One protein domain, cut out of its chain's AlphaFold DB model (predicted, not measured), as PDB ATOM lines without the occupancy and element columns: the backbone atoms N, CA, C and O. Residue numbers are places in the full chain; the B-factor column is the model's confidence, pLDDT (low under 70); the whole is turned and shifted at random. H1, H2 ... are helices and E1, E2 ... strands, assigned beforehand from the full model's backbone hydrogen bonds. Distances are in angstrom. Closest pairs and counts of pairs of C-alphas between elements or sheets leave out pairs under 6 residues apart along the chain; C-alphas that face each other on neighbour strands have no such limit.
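Overview. This is residues 22 to 141 of the 143 residues of an uncharacterized protein of Legionella parisiensis (UniProt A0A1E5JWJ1). One strongly twisted sheet of five strands makes the body, and its longest strand, E2, bends sharply. H1 crosses one face of the sheet, and H3, toward the same face, bridges from one edge strand, E4, to the other, E5. A long link from E1 to H2 runs past E4, pairing with it briefly, and H2 sits away from the sheet at one end. The printed part has 120 residues, with three named helices and five named strands in the order H1 E1 H2 E2 E3 E4 H3 E5; the sheet order is E4 E3 E2 E1 E5, antiparallel throughout, and the class is mixed, helices and strands. The whole is compact, with a radius of gyration of the C-alphas of 13.2 A and spans of 36 by 28 by 27 A.

Along the chain. H1, residues 22 to 33, begins at C-alpha 22 (111.427, 104.424, 88.501) and is 16.5 A long. E1, residues 37 to 44, is 21.5 A long, and H2, residues 69 to 73, 6.3 A. E2, residues 80 to 96, measures 23.5 A from first to last C-alpha and bends by 130 degrees at Asn 92, C-alpha (114.341, 98.897, 104.173). E3, residues 102 to 110, is 22.5 A long and bends by 71 degrees at Gly 105. E4, residues 122 to 126, is 13.9 A long, H3, residues 127 to 133, 10.1 A, and E5, residues 134 to 140, 17.1 A, ending at C-alpha 140 (106.302, 85.860, 84.044).

Arrangement. E2, E3 and E4 form a meander, each strand the antiparallel neighbour of the one before, with hairpins E2 and E3, and E3 and E4. N 90 and O 106 are 2.9 A apart between E2 and E3, and N 109 and O 123 2.8 A between E3 and E4. On the other side of E2, N 84 and O 40 of E1 are 3.0 A apart; then N 39 of E1 and O 138 of E5 are 2.8 A apart. Residues 64 to 65 pair with residues 124 to 125 of E4, parallel. H1 makes two layers with the sheet, a helix on one face: its height over the sheet is 8.0 A, it lies over E2 and only just not over E1, on which 2 of its C-alphas fall, and it runs across the strands, at 68 degrees to E2 on the local plane. H3 is on the same face, over none of the strands, at a height over the sheet of 4.7 A. H1, with residues 22 to 25 alone, touches H3 at a steep tilt of 58 degrees, opposite ways; the closest C-alphas, of Ser 22 and Arg 131, are 6.5 A apart. H2 is not on the sheet and is apart from H1 and H3. In H1, H2 and H3 every O i to N i+4 pair is within hydrogen-bond range.

Size, cuts and confidence. The C-alphas farthest apart, of Tyr 99 and Ser 141, are 38.7 A from each other. The links E1 to H2, 24 residues, and E3 to E4, 11 residues, are long. The printed part has no cut, its mean pLDDT is 95.9, and no printed residue is under 70.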
ATOM      1  N   SER A  22     112.222 104.466  87.270       83.56
ATOM      2  CA  SER A  22     111.427 104.424  88.501       83.56
ATOM      3  C   SER A  22     110.067 103.754  88.301       83.56
ATOM      4  O   SER A  22     109.615 103.026  89.185       83.56
ATOM      5  N   TRP A  23     109.428 103.963  87.147       86.50
ATOM      6  CA  TRP A  23     108.188 103.267  86.810       86.50
ATOM      7  C   TRP A  23     108.448 101.775  86.588       86.50
ATOM      8  O   TRP A  23     107.774 100.956  87.200       86.50
ATOM      9  N   THR A  24     109.511 101.410  85.862       89.81
ATOM     10  CA  THR A  24     109.920 100.003  85.691       89.81
ATOM     11  C   THR A  24     110.150  99.296  87.027       89.81
ATOM     12  O   THR A  24     109.673  98.183  87.227       89.81
ATOM     13  N   LEU A  25     110.843  99.937  87.975       93.50
ATOM     14  CA  LEU A  25     111.022  99.367  89.312       93.50
ATOM     15  C   LEU A  25     109.684  99.194  90.047       93.50
ATOM     16  O   LEU A  25     109.502  98.212  90.763       93.50
ATOM     17  N   SER A  26     108.753 100.135  89.880       92.81
ATOM     18  CA  SER A  26     107.426 100.058  90.500       92.81
ATOM     19  C   SER A  26     106.617  98.886  89.937       92.81
ATOM     20  O   SER A  26     106.072  98.107  90.712       92.81
ATOM     21  N   GLU A  27     106.634  98.689  88.617       91.44
ATOM     22  CA  GLU A  27     106.003  97.544  87.945       91.44
ATOM     23  C   GLU A  27     106.612  96.205  88.386       91.44
ATOM     24  O   GLU A  27     105.886  95.241  88.629       91.44
ATOM     25  N   VAL A  28     107.937  96.135  88.568       94.50
ATOM     26  CA  VAL A  28     108.596  94.945  89.138       94.50
ATOM     27  C   VAL A  28     108.082  94.655  90.546       94.50
ATOM     28  O   VAL A  28     107.763  93.510  90.856       94.50
ATOM     29  N   LYS A  29     107.971  95.677  91.400       96.25
ATOM     30  CA  LYS A  29     107.436  95.511  92.759       96.25
ATOM     31  C   LYS A  29     105.975  95.073  92.744       96.25
ATOM     32  O   LYS A  29     105.607  94.214  93.536       96.25
ATOM     33  N   GLU A  30     105.150  95.617  91.849       94.31
ATOM     34  CA  GLU A  30     103.767  95.155  91.670       94.31
ATOM     35  C   GLU A  30     103.692  93.700  91.203       94.31
ATOM     36  O   GLU A  30     102.940  92.916  91.780       94.31
ATOM     37  N   ALA A  31     104.515  93.300  90.229       89.38
ATOM     38  CA  ALA A  31     104.584  91.911  89.787       89.38
ATOM     39  C   ALA A  31     104.931  90.977  90.959       89.38
ATOM     40  O   ALA A  31     104.202  90.019  91.217       89.38
ATOM     41  N   LEU A  32     105.961  91.317  91.739       93.56
ATOM     42  CA  LEU A  32     106.366  90.549  92.921       93.56
ATOM     43  C   LEU A  32     105.255  90.482  93.982       93.56
ATOM     44  O   LEU A  32     104.992  89.408  94.521       93.56
ATOM     45  N   ARG A  33     104.552  91.594  94.250       93.06
ATOM     46  CA  ARG A  33     103.387  91.614  95.158       93.06
ATOM     47  C   ARG A  33     102.243  90.729  94.674       93.06
ATOM     48  O   ARG A  33     101.538  90.158  95.499       93.06
ATOM     49  N   SER A  34     102.069  90.602  93.360       91.06
ATOM     50  CA  SER A  34     101.057  89.725  92.762       91.06
ATOM     51  C   SER A  34     101.444  88.239  92.742       91.06
ATOM     52  O   SER A  34     100.652  87.418  92.292       91.06
ATOM     53  N   GLY A  35     102.630  87.879  93.250       88.56
ATOM     54  CA  GLY A  35     103.140  86.502  93.268       88.56
ATOM     55  C   GLY A  35     103.904  86.096  92.003       88.56
ATOM     56  O   GLY A  35     104.380  84.962  91.906       88.56
ATOM     57  N   ASP A  36     104.062  87.022  91.061       91.56
ATOM     58  CA  ASP A  36     104.826  86.819  89.839       91.56
ATOM     59  C   ASP A  36     106.317  87.077  90.061       91.56
ATOM     60  O   ASP A  36     106.754  87.600  91.088       91.56
ATOM     61  N   ARG A  37     107.123  86.700  89.071       91.56
ATOM     62  CA  ARG A  37     108.559  86.988  89.041       91.56
ATOM     63  C   ARG A  37     108.914  87.712  87.756       91.56
ATOM     64  O   ARG A  37     108.128  87.761  86.809       91.56
ATOM     65  N   SER A  38     110.125  88.250  87.722       94.44
ATOM     66  CA  SER A  38     110.638  88.933  86.539       94.44
ATOM     67  C   SER A  38     112.009  88.400  86.177       94.44
ATOM     68  O   SER A  38     112.872  88.286  87.039       94.44
ATOM     69  N   VAL A  39     112.234  88.093  84.905       96.25
ATOM     70  CA  VAL A  39     113.583  87.934  84.358       96.25
ATOM     71  C   VAL A  39     114.031  89.294  83.846       96.25
ATOM     72  O   VAL A  39     113.224  90.050  83.308       96.25
ATOM     73  N   PHE A  40     115.293  89.645  84.037       95.38
ATOM     74  CA  PHE A  40     115.812  90.930  83.588       95.38
ATOM     75  C   PHE A  40     117.228  90.804  83.051       95.38
ATOM     76  O   PHE A  40     117.970  89.901  83.440       95.38
ATOM     77  N   SER A  41     117.582  91.733  82.167       95.25
ATOM     78  CA  SER A  41     118.926  91.892  81.627       95.25
ATOM     79  C   SER A  41     119.555  93.181  82.149       95.25
ATOM     80  O   SER A  41     118.954  94.259  82.094       95.25
ATOM     81  N   ILE A  42     120.778  93.065  82.658       95.44
ATOM     82  CA  ILE A  42     121.539  94.137  83.304       95.44
ATOM     83  C   ILE A  42     122.892  94.323  82.619       95.44
ATOM     84  O   ILE A  42     123.514  93.354  82.190       95.44
ATOM     85  N   MET A  43     123.360  95.566  82.524       96.62
ATOM     86  CA  MET A  43     124.733  95.887  82.130       96.62
ATOM     87  C   MET A  43     125.685  95.784  83.326       96.62
ATOM     88  O   MET A  43     125.399  96.322  84.394       96.62
ATOM     89  N   LEU A  44     126.842  95.151  83.126       97.62
ATOM     90  CA  LEU A  44     127.906  95.000  84.118       97.62
ATOM     91  C   LEU A  44     129.173  95.735  83.630       97.62
ATOM     92  O   LEU A  44     129.894  95.221  82.771       97.62
ATOM     93  N   PRO A  45     129.460  96.949  84.144       97.00
ATOM     94  CA  PRO A  45     130.559  97.775  83.635       97.00
ATOM     95  C   PRO A  45     131.965  97.308  84.036       97.00
ATOM     96  O   PRO A  45     132.933  97.629  83.355       97.00
ATOM     97  N   ARG A  46     132.102  96.606  85.167       97.06
ATOM     98  CA  ARG A  46     133.391  96.309  85.815       97.06
ATOM     99  C   ARG A  46     133.415  94.894  86.386       97.06
ATOM    100  O   ARG A  46     133.215  94.701  87.581       97.06
ATOM    101  N   LEU A  47     133.629  93.901  85.531       97.62
ATOM    102  CA  LEU A  47     133.719  92.491  85.920       97.62
ATOM    103  C   LEU A  47     134.936  92.194  86.798       97.62
ATOM    104  O   LEU A  47     134.924  91.230  87.555       97.62
ATOM    105  N   ASP A  48     135.969  93.027  86.690       97.38
ATOM    106  CA  ASP A  48     137.213  92.941  87.451       97.38
ATOM    107  C   ASP A  48     137.049  93.293  88.938       97.38
ATOM    108  O   ASP A  48     137.947  93.033  89.739       97.38
ATOM    109  N   LEU A  49     135.910  93.874  89.322       97.44
ATOM    110  CA  LEU A  49     135.630  94.256  90.699       97.44
ATOM    111  C   LEU A  49     134.768  93.214  91.409       97.44
ATOM    112  O   LEU A  49     133.768  92.742  90.873       97.44
ATOM    113  N   GLY A  50     135.119  92.926  92.664       96.81
ATOM    114  CA  GLY A  50     134.326  92.076  93.549       96.81
ATOM    115  C   GLY A  50     133.966  90.727  92.917       96.81
ATOM    116  O   GLY A  50     134.844  90.022  92.427       96.81
ATOM    117  N   VAL A  51     132.684  90.363  92.948       97.25
ATOM    118  CA  VAL A  51     132.160  89.192  92.230       97.25
ATOM    119  C   VAL A  51     131.436  89.684  90.981       97.25
ATOM    120  O   VAL A  51     130.259  90.027  91.030       97.25
ATOM    121  N   VAL A  52     132.144  89.749  89.848       97.19
ATOM    122  CA  VAL A  52     131.563  90.128  88.542       97.19
ATOM    123  C   VAL A  52     130.843  91.494  88.620       97.19
ATOM    124  O   VAL A  52     129.711  91.683  88.173       97.19
ATOM    125  N   GLY A  53     131.489  92.463  89.269       97.50
ATOM    126  CA  GLY A  53     130.974  93.812  89.512       97.50
ATOM    127  C   GLY A  53     130.114  93.975  90.767       97.50
ATOM    128  O   GLY A  53     129.772  95.110  91.108       97.50
ATOM    129  N   ALA A  54     129.773  92.896  91.477       98.31
ATOM    130  CA  ALA A  54     129.131  92.985  92.784       98.31
ATOM    131  C   ALA A  54     130.188  93.332  93.837       98.31
ATOM    132  O   ALA A  54     131.089  92.544  94.122       98.31
ATOM    133  N   VAL A  55     130.100  94.541  94.383       98.25
ATOM    134  CA  VAL A  55     131.076  95.107  95.335       98.25
ATOM    135  C   VAL A  55     130.443  95.482  96.673       98.25
ATOM    136  O   VAL A  55     131.133  95.946  97.575       98.25
ATOM    137  N   GLY A  56     129.124  95.341  96.784       98.44
ATOM    138  CA  GLY A  56     128.376  95.580  98.005       98.44
ATOM    139  C   GLY A  56     128.226  94.324  98.846       98.44
ATOM    140  O   GLY A  56     128.317  93.206  98.341       98.44
ATOM    141  N   ASN A  57     127.954  94.540 100.127       98.44
ATOM    142  CA  ASN A  57     127.790  93.493 101.124       98.44
ATOM    143  C   ASN A  57     126.426  93.669 101.807       98.44
ATOM    144  O   ASN A  57     126.182  94.722 102.408       98.44
ATOM    145  N   TYR A  58     125.556  92.660 101.721       98.62
ATOM    146  CA  TYR A  58     124.274  92.623 102.434       98.62
ATOM    147  C   TYR A  58     124.147  91.401 103.351       98.62
ATOM    148  O   TYR A  58     124.024  91.566 104.567       98.62
ATOM    149  N   LYS A  59     124.192  90.184 102.799       98.25
ATOM    150  CA  LYS A  59     124.180  88.924 103.560       98.25
ATOM    151  C   LYS A  59     125.549  88.265 103.578       98.25
ATOM    152  O   LYS A  59     125.993  87.810 104.631       98.25
ATOM    153  N   THR A  60     126.229  88.252 102.439       97.38
ATOM    154  CA  THR A  60     127.592  87.742 102.296       97.38
ATOM    155  C   THR A  60     128.490  88.780 101.623       97.38
ATOM    156  O   THR A  60     128.065  89.879 101.260       97.38
ATOM    157  N   LYS A  61     129.790  88.486 101.544       97.75
ATOM    158  CA  LYS A  61     130.756  89.418 100.963       97.75
ATOM    159  C   LYS A  61     130.563  89.497  99.449       97.75
ATOM    160  O   LYS A  61     130.574  88.459  98.796       97.75
ATOM    161  N   ASN A  62     130.525  90.714  98.900       98.06
ATOM    162  CA  ASN A  62     130.409  90.964  97.457       98.06
ATOM    163  C   ASN A  62     129.178  90.288  96.812       98.06
ATOM    164  O   ASN A  62     129.248  89.794  95.689       98.06
ATOM    165  N   ASP A  63     128.053  90.255  97.522       98.56
ATOM    166  CA  ASP A  63     126.790  89.667  97.056       98.56
ATOM    167  C   ASP A  63     125.843  90.688  96.414       98.56
ATOM    168  O   ASP A  63     124.781  90.321  95.914       98.56
ATOM    169  N   THR A  64     126.205  91.974  96.443       98.81
ATOM    170  CA  THR A  64     125.307  93.059  96.051       98.81
ATOM    171  C   THR A  64     125.897  93.933  94.945       98.81
ATOM    172  O   THR A  64     126.973  94.519  95.100       98.81
ATOM    173  N   TRP A  65     125.157  94.118  93.850       98.81
ATOM    174  CA  TRP A  65     125.438  95.177  92.874       98.81
ATOM    175  C   TRP A  65     124.893  96.523  93.367       98.81
ATOM    176  O   TRP A  65     123.689  96.713  93.580       98.81
ATOM    177  N   LEU A  66     125.799  97.483  93.550       98.44
ATOM    178  CA  LEU A  66     125.491  98.842  93.987       98.44
ATOM    179  C   LEU A  66     126.364  99.874  93.272       98.44
ATOM    180  O   LEU A  66     127.379  99.531  92.667       98.44
ATOM    181  N   ILE A  67     125.930 101.135  93.275       97.12
ATOM    182  CA  ILE A  67     126.636 102.215  92.578       97.12
ATOM    183  C   ILE A  67     127.750 102.775  93.464       97.12
ATOM    184  O   ILE A  67     127.479 103.427  94.471       97.12
ATOM    185  N   THR A  68     128.992 102.593  93.023       97.31
ATOM    186  CA  THR A  68     130.183 103.276  93.548       97.31
ATOM    187  C   THR A  68     130.838 104.131  92.465       97.31
ATOM    188  O   THR A  68     130.535 103.986  91.278       97.31
ATOM    189  N   THR A  69     131.783 104.992  92.851       96.31
ATOM    190  CA  THR A  69     132.596 105.765  91.898       96.31
ATOM    191  C   THR A  69     133.310 104.860  90.886       96.31
ATOM    192  O   THR A  69     133.290 105.154  89.694       96.31
ATOM    193  N   ASP A  70     133.858 103.722  91.321       96.19
ATOM    194  CA  ASP A  70     134.560 102.775  90.440       96.19
ATOM    195  C   ASP A  70     133.647 102.146  89.379       96.19
ATOM    196  O   ASP A  70     134.072 101.927  88.240       96.19
ATOM    197  N   ILE A  71     132.386 101.877  89.738       96.81
ATOM    198  CA  ILE A  71     131.364 101.402  88.798       96.81
ATOM    199  C   ILE A  71     131.025 102.501  87.786       96.81
ATOM    200  O   ILE A  71     130.953 102.221  86.589       96.81
ATOM    201  N   LEU A  72     130.861 103.748  88.243       95.62
ATOM    202  CA  LEU A  72     130.544 104.884  87.372       95.62
ATOM    203  C   LEU A  72     131.650 105.157  86.342       95.62
ATOM    204  O   LEU A  72     131.347 105.446  85.185       95.62
ATOM    205  N   ILE A  73     132.919 105.001  86.730       95.69
ATOM    206  CA  ILE A  73     134.072 105.114  85.821       95.69
ATOM    207  C   ILE A  73     133.998 104.080  84.683       95.69
ATOM    208  O   ILE A  73     134.468 104.351  83.581       95.69
ATOM    209  N   GLY A  74     133.391 102.913  84.922       92.75
ATOM    210  CA  GLY A  74     133.234 101.861  83.914       92.75
ATOM    211  C   GLY A  74     132.109 102.095  82.900       92.75
ATOM    212  O   GLY A  74     132.076 101.411  81.882       92.75
ATOM    213  N   LEU A  75     131.191 103.043  83.133       92.81
ATOM    214  CA  LEU A  75     130.011 103.232  82.273       92.81
ATOM    215  C   LEU A  75     130.317 103.483  80.785       92.81
ATOM    216  O   LEU A  75     129.571 102.964  79.955       92.81
ATOM    217  N   PRO A  76     131.377 104.227  80.404       95.12
ATOM    218  CA  PRO A  76     131.715 104.416  78.993       95.12
ATOM    219  C   PRO A  76     132.152 103.134  78.271       95.12
ATOM    220  O   PRO A  76     132.168 103.117  77.044       95.12
ATOM    221  N   ASN A  77     132.521 102.076  79.003       93.38
ATOM    222  CA  ASN A  77     132.999 100.814  78.444       93.38
ATOM    223  C   ASN A  77     132.392  99.617  79.191       93.38
ATOM    224  O   ASN A  77     133.052  98.967  80.004       93.38
ATOM    225  N   ILE A  78     131.112  99.348  78.922       94.69
ATOM    226  CA  ILE A  78     130.393  98.215  79.511       94.69
ATOM    227  C   ILE A  78     131.042  96.897  79.075       94.69
ATOM    228  O   ILE A  78     131.125  96.605  77.885       94.69
ATOM    229  N   GLN A  79     131.463  96.087  80.047       97.19
ATOM    230  CA  GLN A  79     132.214  94.856  79.788       97.19
ATOM    231  C   GLN A  79     131.320  93.650  79.472       97.19
ATOM    232  O   GLN A  79     131.727  92.781  78.706       97.19
ATOM    233  N   ALA A  80     130.117  93.577  80.049       96.38
ATOM    234  CA  ALA A  80     129.172  92.500  79.758       96.38
ATOM    235  C   ALA A  80     127.711  92.887  80.012       96.38
ATOM    236  O   ALA A  80     127.404  93.873  80.681       96.38
ATOM    237  N   GLY A  81     126.810  92.048  79.501       96.00
ATOM    238  CA  GLY A  81     125.427  91.951  79.954       96.00
ATOM    239  C   GLY A  81     125.204  90.640  80.706       96.00
ATOM    240  O   GLY A  81     125.871  89.646  80.420       96.00
ATOM    241  N   HIS A  82     124.269  90.625  81.653       98.19
ATOM    242  CA  HIS A  82     123.898  89.420  82.400       98.19
ATOM    243  C   HIS A  82     122.383  89.313  82.571       98.19
ATOM    244  O   HIS A  82     121.697  90.329  82.667       98.19
ATOM    245  N   GLY A  83     121.871  88.083  82.594       97.75
ATOM    246  CA  GLY A  83     120.454  87.770  82.756       97.75
ATOM    247  C   GLY A  83     120.196  87.063  84.082       97.75
ATOM    248  O   GLY A  83     120.849  86.066  84.386       97.75
ATOM    249  N   MET A  84     119.244  87.560  84.869       98.12
ATOM    250  CA  MET A  84     118.919  87.027  86.202       98.12
ATOM    251  C   MET A  84     117.412  87.073  86.468       98.12
ATOM    252  O   MET A  84     116.656  87.679  85.706       98.12
ATOM    253  N   ILE A  85     116.965  86.443  87.558       98.12
ATOM    254  CA  ILE A  85     115.562  86.471  87.993       98.12
ATOM    255  C   ILE A  85     115.437  87.324  89.250       98.12
ATOM    256  O   ILE A  85     116.144  87.099  90.225       98.12
ATOM    257  N   ILE A  86     114.494  88.257  89.254       98.38
ATOM    258  CA  ILE A  86     114.076  89.018  90.427       98.38
ATOM    259  C   ILE A  86     113.025  88.197  91.174       98.38
ATOM    260  O   ILE A  86     111.984  87.843  90.613       98.38
ATOM    261  N   THR A  87     113.309  87.885  92.435       97.31
ATOM    262  CA  THR A  87     112.490  87.006  93.285       97.31
ATOM    263  C   THR A  87     111.875  87.723  94.481       97.31
ATOM    264  O   THR A  87     110.954  87.188  95.094       97.31
ATOM    265  N   GLY A  88     112.338  88.931  94.801       98.12
ATOM    266  CA  GLY A  88     111.816  89.720  95.911       98.12
ATOM    267  C   GLY A  88     112.368  91.139  95.939       98.12
ATOM    268  O   GLY A  88     113.242  91.505  95.151       98.12
ATOM    269  N   TYR A  89     111.854  91.941  96.865       98.62
ATOM    270  CA  TYR A  89     112.356  93.278  97.155       98.62
ATOM    271  C   TYR A  89     112.181  93.599  98.643       98.62
ATOM    272  O   TYR A  89     111.273  93.081  99.287       98.62
ATOM    273  N   ASP A  90     113.036  94.473  99.168       98.69
ATOM    274  CA  ASP A  90     112.904  95.040 100.510       98.69
ATOM    275  C   ASP A  90     113.317  96.517 100.475       98.69
ATOM    276  O   ASP A  90     114.470  96.847 100.185       98.69
ATOM    277  N   ASP A  91     112.357  97.400 100.757       98.69
ATOM    278  CA  ASP A  91     112.545  98.853 100.764       98.69
ATOM    279  C   ASP A  91     113.437  99.342 101.911       98.69
ATOM    280  O   ASP A  91     113.988 100.438 101.828       98.69
ATOM    281  N   ASN A  92     113.599  98.540 102.965       98.62
ATOM    282  CA  ASN A  92     114.341  98.897 104.173       98.62
ATOM    283  C   ASN A  92     115.685  98.172 104.286       98.62
ATOM    284  O   ASN A  92     116.490  98.519 105.154       98.62
ATOM    285  N   ALA A  93     115.951  97.181 103.433       98.56
ATOM    286  CA  ALA A  93     117.233  96.492 103.413       98.56
ATOM    287  C   ALA A  93     118.372  97.465 103.084       98.56
ATOM    288  O   ALA A  93     118.242  98.323 102.209       98.56
ATOM    289  N   VAL A  94     119.501  97.310 103.779       98.75
ATOM    290  CA  VAL A  94     120.679  98.169 103.626       98.75
ATOM    291  C   VAL A  94     121.888  97.322 103.260       98.75
ATOM    292  O   VAL A  94     122.326  96.501 104.062       98.75
ATOM    293  N   ALA A  95     122.453  97.570 102.081       98.69
ATOM    294  CA  ALA A  95     123.765  97.067 101.692       98.69
ATOM    295  C   ALA A  95     124.845  98.122 101.964       98.69
ATOM    296  O   ALA A  95     124.569  99.327 101.977       98.69
ATOM    297  N   VAL A  96     126.081  97.673 102.167       98.69
ATOM    298  CA  VAL A  96     127.232  98.550 102.418       98.69
ATOM    299  C   VAL A  96     128.296  98.320 101.354       98.69
ATOM    300  O   VAL A  96     128.667  97.176 101.082       98.69
ATOM    301  N   ASP A  97     128.773  99.400 100.737       97.56
ATOM    302  CA  ASP A  97     129.865  99.338  99.767       97.56
ATOM    303  C   ASP A  97     131.238  99.175 100.443       97.56
ATOM    304  O   ASP A  97     131.384  99.260 101.666       97.56
ATOM    305  N   ASN A  98     132.277  98.963  99.635       92.81
ATOM    306  CA  ASN A  98     133.643  98.789 100.133       92.81
ATOM    307  C   ASN A  98     134.268 100.066 100.735       92.81
ATOM    308  O   ASN A  98     135.369  99.997 101.280       92.81
ATOM    309  N   TYR A  99     133.579 101.209 100.679       96.06
ATOM    310  CA  TYR A  99     133.974 102.470 101.315       96.06
ATOM    311  C   TYR A  99     133.155 102.774 102.581       96.06
ATOM    312  O   TYR A  99     133.324 103.831 103.188       96.06
ATOM    313  N   GLY A 100     132.263 101.867 102.993       97.00
ATOM    314  CA  GLY A 100     131.404 102.035 104.165       97.00
ATOM    315  C   GLY A 100     130.134 102.853 103.909       97.00
ATOM    316  O   GLY A 100     129.396 103.145 104.856       97.00
ATOM    317  N   LYS A 101     129.834 103.223 102.659       98.12
ATOM    318  CA  LYS A 101     128.601 103.928 102.305       98.12
ATOM    319  C   LYS A 101     127.424 102.957 102.311       98.12
ATOM    320  O   LYS A 101     127.488 101.857 101.766       98.12
ATOM    321  N   LYS A 102     126.321 103.392 102.919       98.38
ATOM    322  CA  LYS A 102     125.063 102.639 102.995       98.38
ATOM    323  C   LYS A 102     124.176 102.926 101.786       98.38
ATOM    324  O   LYS A 102     124.030 104.080 101.388       98.38
ATOM    325  N   HIS A 103     123.547 101.880 101.264       98.44
ATOM    326  CA  HIS A 103     122.580 101.937 100.175       98.44
ATOM    327  C   HIS A 103     121.307 101.198 100.587       98.44
ATOM    328  O   HIS A 103     121.354 100.004 100.877       98.44
ATOM    329  N   THR A 104     120.187 101.915 100.616       98.62
ATOM    330  CA  THR A 104     118.895 101.393 101.075       98.62
ATOM    331  C   THR A 104     118.005 101.016  99.894       98.62
ATOM    332  O   THR A 104     117.959 101.738  98.897       98.62
ATOM    333  N   GLY A 105     117.270  99.914 100.031       98.75
ATOM    334  CA  GLY A 105     116.335  99.417  99.030       98.75
ATOM    335  C   GLY A 105     116.997  98.417  98.088       98.75
ATOM    336  O   GLY A 105     117.772  98.802  97.204       98.75
ATOM    337  N   LEU A 106     116.678  97.134  98.270       98.88
ATOM    338  CA  LEU A 106     117.280  96.031  97.523       98.88
ATOM    339  C   LEU A 106     116.235  95.213  96.763       98.88
ATOM    340  O   LEU A 106     115.103  95.019  97.214       98.88
ATOM    341  N   LEU A 107     116.643  94.712  95.602       98.81
ATOM    342  CA  LEU A 107     116.042  93.574  94.916       98.81
ATOM    343  C   LEU A 107     116.787  92.302  95.332       98.81
ATOM    344  O   LEU A 107     118.011  92.325  95.453       98.81
ATOM    345  N   THR A 108     116.052  91.208  95.519       98.75
ATOM    346  CA  THR A 108     116.609  89.855  95.684       98.75
ATOM    347  C   THR A 108     116.636  89.168  94.328       98.75
ATOM    348  O   THR A 108     115.638  89.201  93.598       98.75
ATOM    349  N   LEU A 109     117.784  88.595  93.979       98.75
ATOM    350  CA  LEU A 109     118.081  88.073  92.656       98.75
ATOM    351  C   LEU A 109     118.517  86.614  92.731       98.75
ATOM    352  O   LEU A 109     119.575  86.306  93.276       98.75
ATOM    353  N   ARG A 110     117.792  85.735  92.043       98.31
ATOM    354  CA  ARG A 110     118.278  84.384  91.787       98.31
ATOM    355  C   ARG A 110     119.257  84.413  90.621       98.31
ATOM    356  O   ARG A 110     118.872  84.708  89.484       98.31
ATOM    357  N   ASN A 111     120.505  84.064  90.908       97.94
ATOM    358  CA  ASN A 111     121.555  83.923  89.908       97.94
ATOM    359  C   ASN A 111     121.667  82.463  89.419       97.94
ATOM    360  O   ASN A 111     121.008  81.556  89.934       97.94
ATOM    361  N   SER A 112     122.494  82.237  88.399       97.75
ATOM    362  CA  SER A 112     122.694  80.951  87.719       97.75
ATOM    363  C   SER A 112     124.116  80.388  87.866       97.75
ATOM    364  O   SER A 112     124.484  79.446  87.172       97.75
ATOM    365  N   TRP A 113     124.918  80.919  88.796       97.81
ATOM    366  CA  TRP A 113     126.318  80.514  89.031       97.81
ATOM    367  C   TRP A 113     126.492  79.424  90.101       97.81
ATOM    368  O   TRP A 113     127.597  79.165  90.575       97.81
ATOM    369  N   GLY A 114     125.396  78.757  90.467       96.75
ATOM    370  CA  GLY A 114     125.377  77.701  91.474       96.75
ATOM    371  C   GLY A 114     125.319  78.221  92.913       96.75
ATOM    372  O   GLY A 114     125.563  79.393  93.200       96.75
ATOM    373  N   SER A 115     125.000  77.314  93.835       96.19
ATOM    374  CA  SER A 115     124.758  77.611  95.254       96.19
ATOM    375  C   SER A 115     126.005  78.045  96.030       96.19
ATOM    376  O   SER A 115     125.893  78.609  97.107       96.19
ATOM    377  N   ASN A 116     127.204  77.809  95.497       96.19
ATOM    378  CA  ASN A 116     128.459  78.167  96.169       96.19
ATOM    379  C   ASN A 116     128.862  79.640  95.958       96.19
ATOM    380  O   ASN A 116     129.962  80.033  96.342       96.19
ATOM    381  N   THR A 117     128.010  80.445  95.317       95.75
ATOM    382  CA  THR A 117     128.259  81.864  95.026       95.75
ATOM    383  C   THR A 117     127.177  82.746  95.645       95.75
ATOM    384  O   THR A 117     126.030  82.317  95.763       95.75
ATOM    385  N   GLY A 118     127.537  83.970  96.045       96.75
ATOM    386  CA  GLY A 118     126.608  84.906  96.689       96.75
ATOM    387  C   GLY A 118     126.116  84.408  98.051       96.75
ATOM    388  O   GLY A 118     126.902  83.912  98.861       96.75
ATOM    389  N   ASP A 119     124.820  84.551  98.304       98.25
ATOM    390  CA  ASP A 119     124.108  83.972  99.445       98.25
ATOM    391  C   ASP A 119     123.344  82.722  98.986       98.25
ATOM    392  O   ASP A 119     122.182  82.777  98.590       98.25
ATOM    393  N   ASN A 120     124.032  81.578  98.947       97.69
ATOM    394  CA  ASN A 120     123.466  80.304  98.488       97.69
ATOM    395  C   ASN A 120     122.852  80.359  97.063       97.69
ATOM    396  O   ASN A 120     121.810  79.759  96.785       97.69
ATOM    397  N   GLY A 121     123.490  81.094  96.147       97.62
ATOM    398  CA  GLY A 121     123.023  81.337  94.776       97.62
ATOM    399  C   GLY A 121     122.121  82.569  94.613       97.62
ATOM    400  O   GLY A 121     121.788  82.931  93.479       97.62
ATOM    401  N   GLU A 122     121.737  83.222  95.712       98.44
ATOM    402  CA  GLU A 122     121.100  84.539  95.694       98.44
ATOM    403  C   GLU A 122     122.145  85.654  95.644       98.44
ATOM    404  O   GLU A 122     123.246  85.553  96.186       98.44
ATOM    405  N   PHE A 123     121.768  86.743  94.995       98.81
ATOM    406  CA  PHE A 123     122.477  88.010  94.989       98.81
ATOM    407  C   PHE A 123     121.473  89.133  95.230       98.81
ATOM    408  O   PHE A 123     120.256  88.932  95.214       98.81
ATOM    409  N   TYR A 124     121.982  90.345  95.408       98.88
ATOM    410  CA  TYR A 124     121.161  91.518  95.650       98.88
ATOM    411  C   TYR A 124     121.545  92.660  94.725       98.88
ATOM    412  O   TYR A 124     122.641  92.722  94.166       98.88
ATOM    413  N   MET A 125     120.626  93.597  94.550       98.81
ATOM    414  CA  MET A 125     120.882  94.777  93.740       98.81
ATOM    415  C   MET A 125     120.153  95.977  94.305       98.81
ATOM    416  O   MET A 125     118.953  95.926  94.565       98.81
ATOM    417  N   THR A 126     120.881  97.074  94.474       98.75
ATOM    418  CA  THR A 126     120.267  98.343  94.876       98.75
ATOM    419  C   THR A 126     119.356  98.878  93.781       98.75
ATOM    420  O   THR A 126     119.628  98.722  92.587       98.75
ATOM    421  N   TYR A 127     118.291  99.571  94.180       98.44
ATOM    422  CA  TYR A 127     117.365 100.187  93.229       98.44
ATOM    423  C   TYR A 127     118.044 101.165  92.270       98.44
ATOM    424  O   TYR A 127     117.658 101.236  91.108       98.44
ATOM    425  N   ASP A 128     119.074 101.882  92.716       97.19
ATOM    426  CA  ASP A 128     119.801 102.822  91.861       97.19
ATOM    427  C   ASP A 128     120.614 102.109  90.779       97.19
ATOM    428  O   ASP A 128     120.620 102.555  89.632       97.19
ATOM    429  N   TYR A 129     121.232 100.968  91.106       97.88
ATOM    430  CA  TYR A 129     121.935 100.156  90.112       97.88
ATOM    431  C   TYR A 129     120.964  99.620  89.058       97.88
ATOM    432  O   TYR A 129     121.198  99.788  87.862       97.88
ATOM    433  N   PHE A 130     119.836  99.055  89.498       97.25
ATOM    434  CA  PHE A 130     118.771  98.582  88.612       97.25
ATOM    435  C   PHE A 130     118.267  99.703  87.690       97.25
ATOM    436  O   PHE A 130     118.258  99.569  86.469       97.25
ATOM    437  N   ARG A 131     117.912 100.862  88.258       93.75
ATOM    438  CA  ARG A 131     117.384 101.996  87.486       93.75
ATOM    439  C   ARG A 131     118.356 102.515  86.431       93.75
ATOM    440  O   ARG A 131     117.907 103.034  85.411       93.75
ATOM    441  N   LEU A 132     119.656 102.444  86.707       93.62
ATOM    442  CA  LEU A 132     120.688 102.977  85.826       93.62
ATOM    443  C   LEU A 132     121.060 102.003  84.703       93.62
ATOM    444  O   LEU A 132     121.277 102.437  83.574       93.62
ATOM    445  N   LEU A 133     121.173 100.711  85.020       94.38
ATOM    446  CA  LEU A 133     121.886  99.741  84.182       94.38
ATOM    447  C   LEU A 133     120.998  98.631  83.602       94.38
ATOM    448  O   LEU A 133     121.479  97.820  82.806       94.38
ATOM    449  N   THR A 134     119.719  98.560  83.978       93.06
ATOM    450  CA  THR A 134     118.791  97.550  83.450       93.06
ATOM    451  C   THR A 134     118.262  97.951  82.075       93.06
ATOM    452  O   THR A 134     117.812  99.080  81.876       93.06
ATOM    453  N   PHE A 135     118.281  97.005  81.130       86.25
ATOM    454  CA  PHE A 135     117.894  97.236  79.732       86.25
ATOM    455  C   PHE A 135     116.956  96.171  79.129       86.25
ATOM    456  O   PHE A 135     116.487  96.383  78.014       86.25
ATOM    457  N   ASP A 136     116.661  95.068  79.833       88.81
ATOM    458  CA  ASP A 136     115.446  94.263  79.592       88.81
ATOM    459  C   ASP A 136     114.768  93.870  80.915       88.81
ATOM    460  O   ASP A 136     115.475  93.559  81.871       88.81
ATOM    461  N   VAL A 137     113.433  93.837  80.983       92.62
ATOM    462  CA  VAL A 137     112.672  93.244  82.100       92.62
ATOM    463  C   VAL A 137     111.416  92.593  81.541       92.62
ATOM    464  O   VAL A 137     110.601  93.246  80.891       92.62
ATOM    465  N   ARG A 138     111.219  91.313  81.852       91.25
ATOM    466  CA  ARG A 138     110.034  90.551  81.469       91.25
ATOM    467  C   ARG A 138     109.432  89.875  82.683       91.25
ATOM    468  O   ARG A 138     110.073  89.054  83.335       91.25
ATOM    469  N   ARG A 139     108.178  90.211  82.953       91.12
ATOM    470  CA  ARG A 139     107.337  89.523  83.930       91.12
ATOM    471  C   ARG A 139     106.974  88.132  83.409       91.12
ATOM    472  O   ARG A 139     106.703  87.971  82.221       91.12
ATOM    473  N   PHE A 140     106.916  87.155  84.302       85.44
ATOM    474  CA  PHE A 140     106.302  85.860  84.044       85.44
ATOM    475  C   PHE A 140     105.470  85.436  85.253       85.44
ATOM    476  O   PHE A 140     105.880  85.617  86.404       85.44
ATOM    477  N   SER A 141     104.297  84.884  84.967       85.94
ATOM    478  CA  SER A 141     103.382  84.357  85.973       85.94
ATOM    479  C   SER A 141     103.453  82.831  85.983       85.94
ATOM    480  O   SER A 141     103.684  82.228  84.932       85.94
TER     481      SER A 141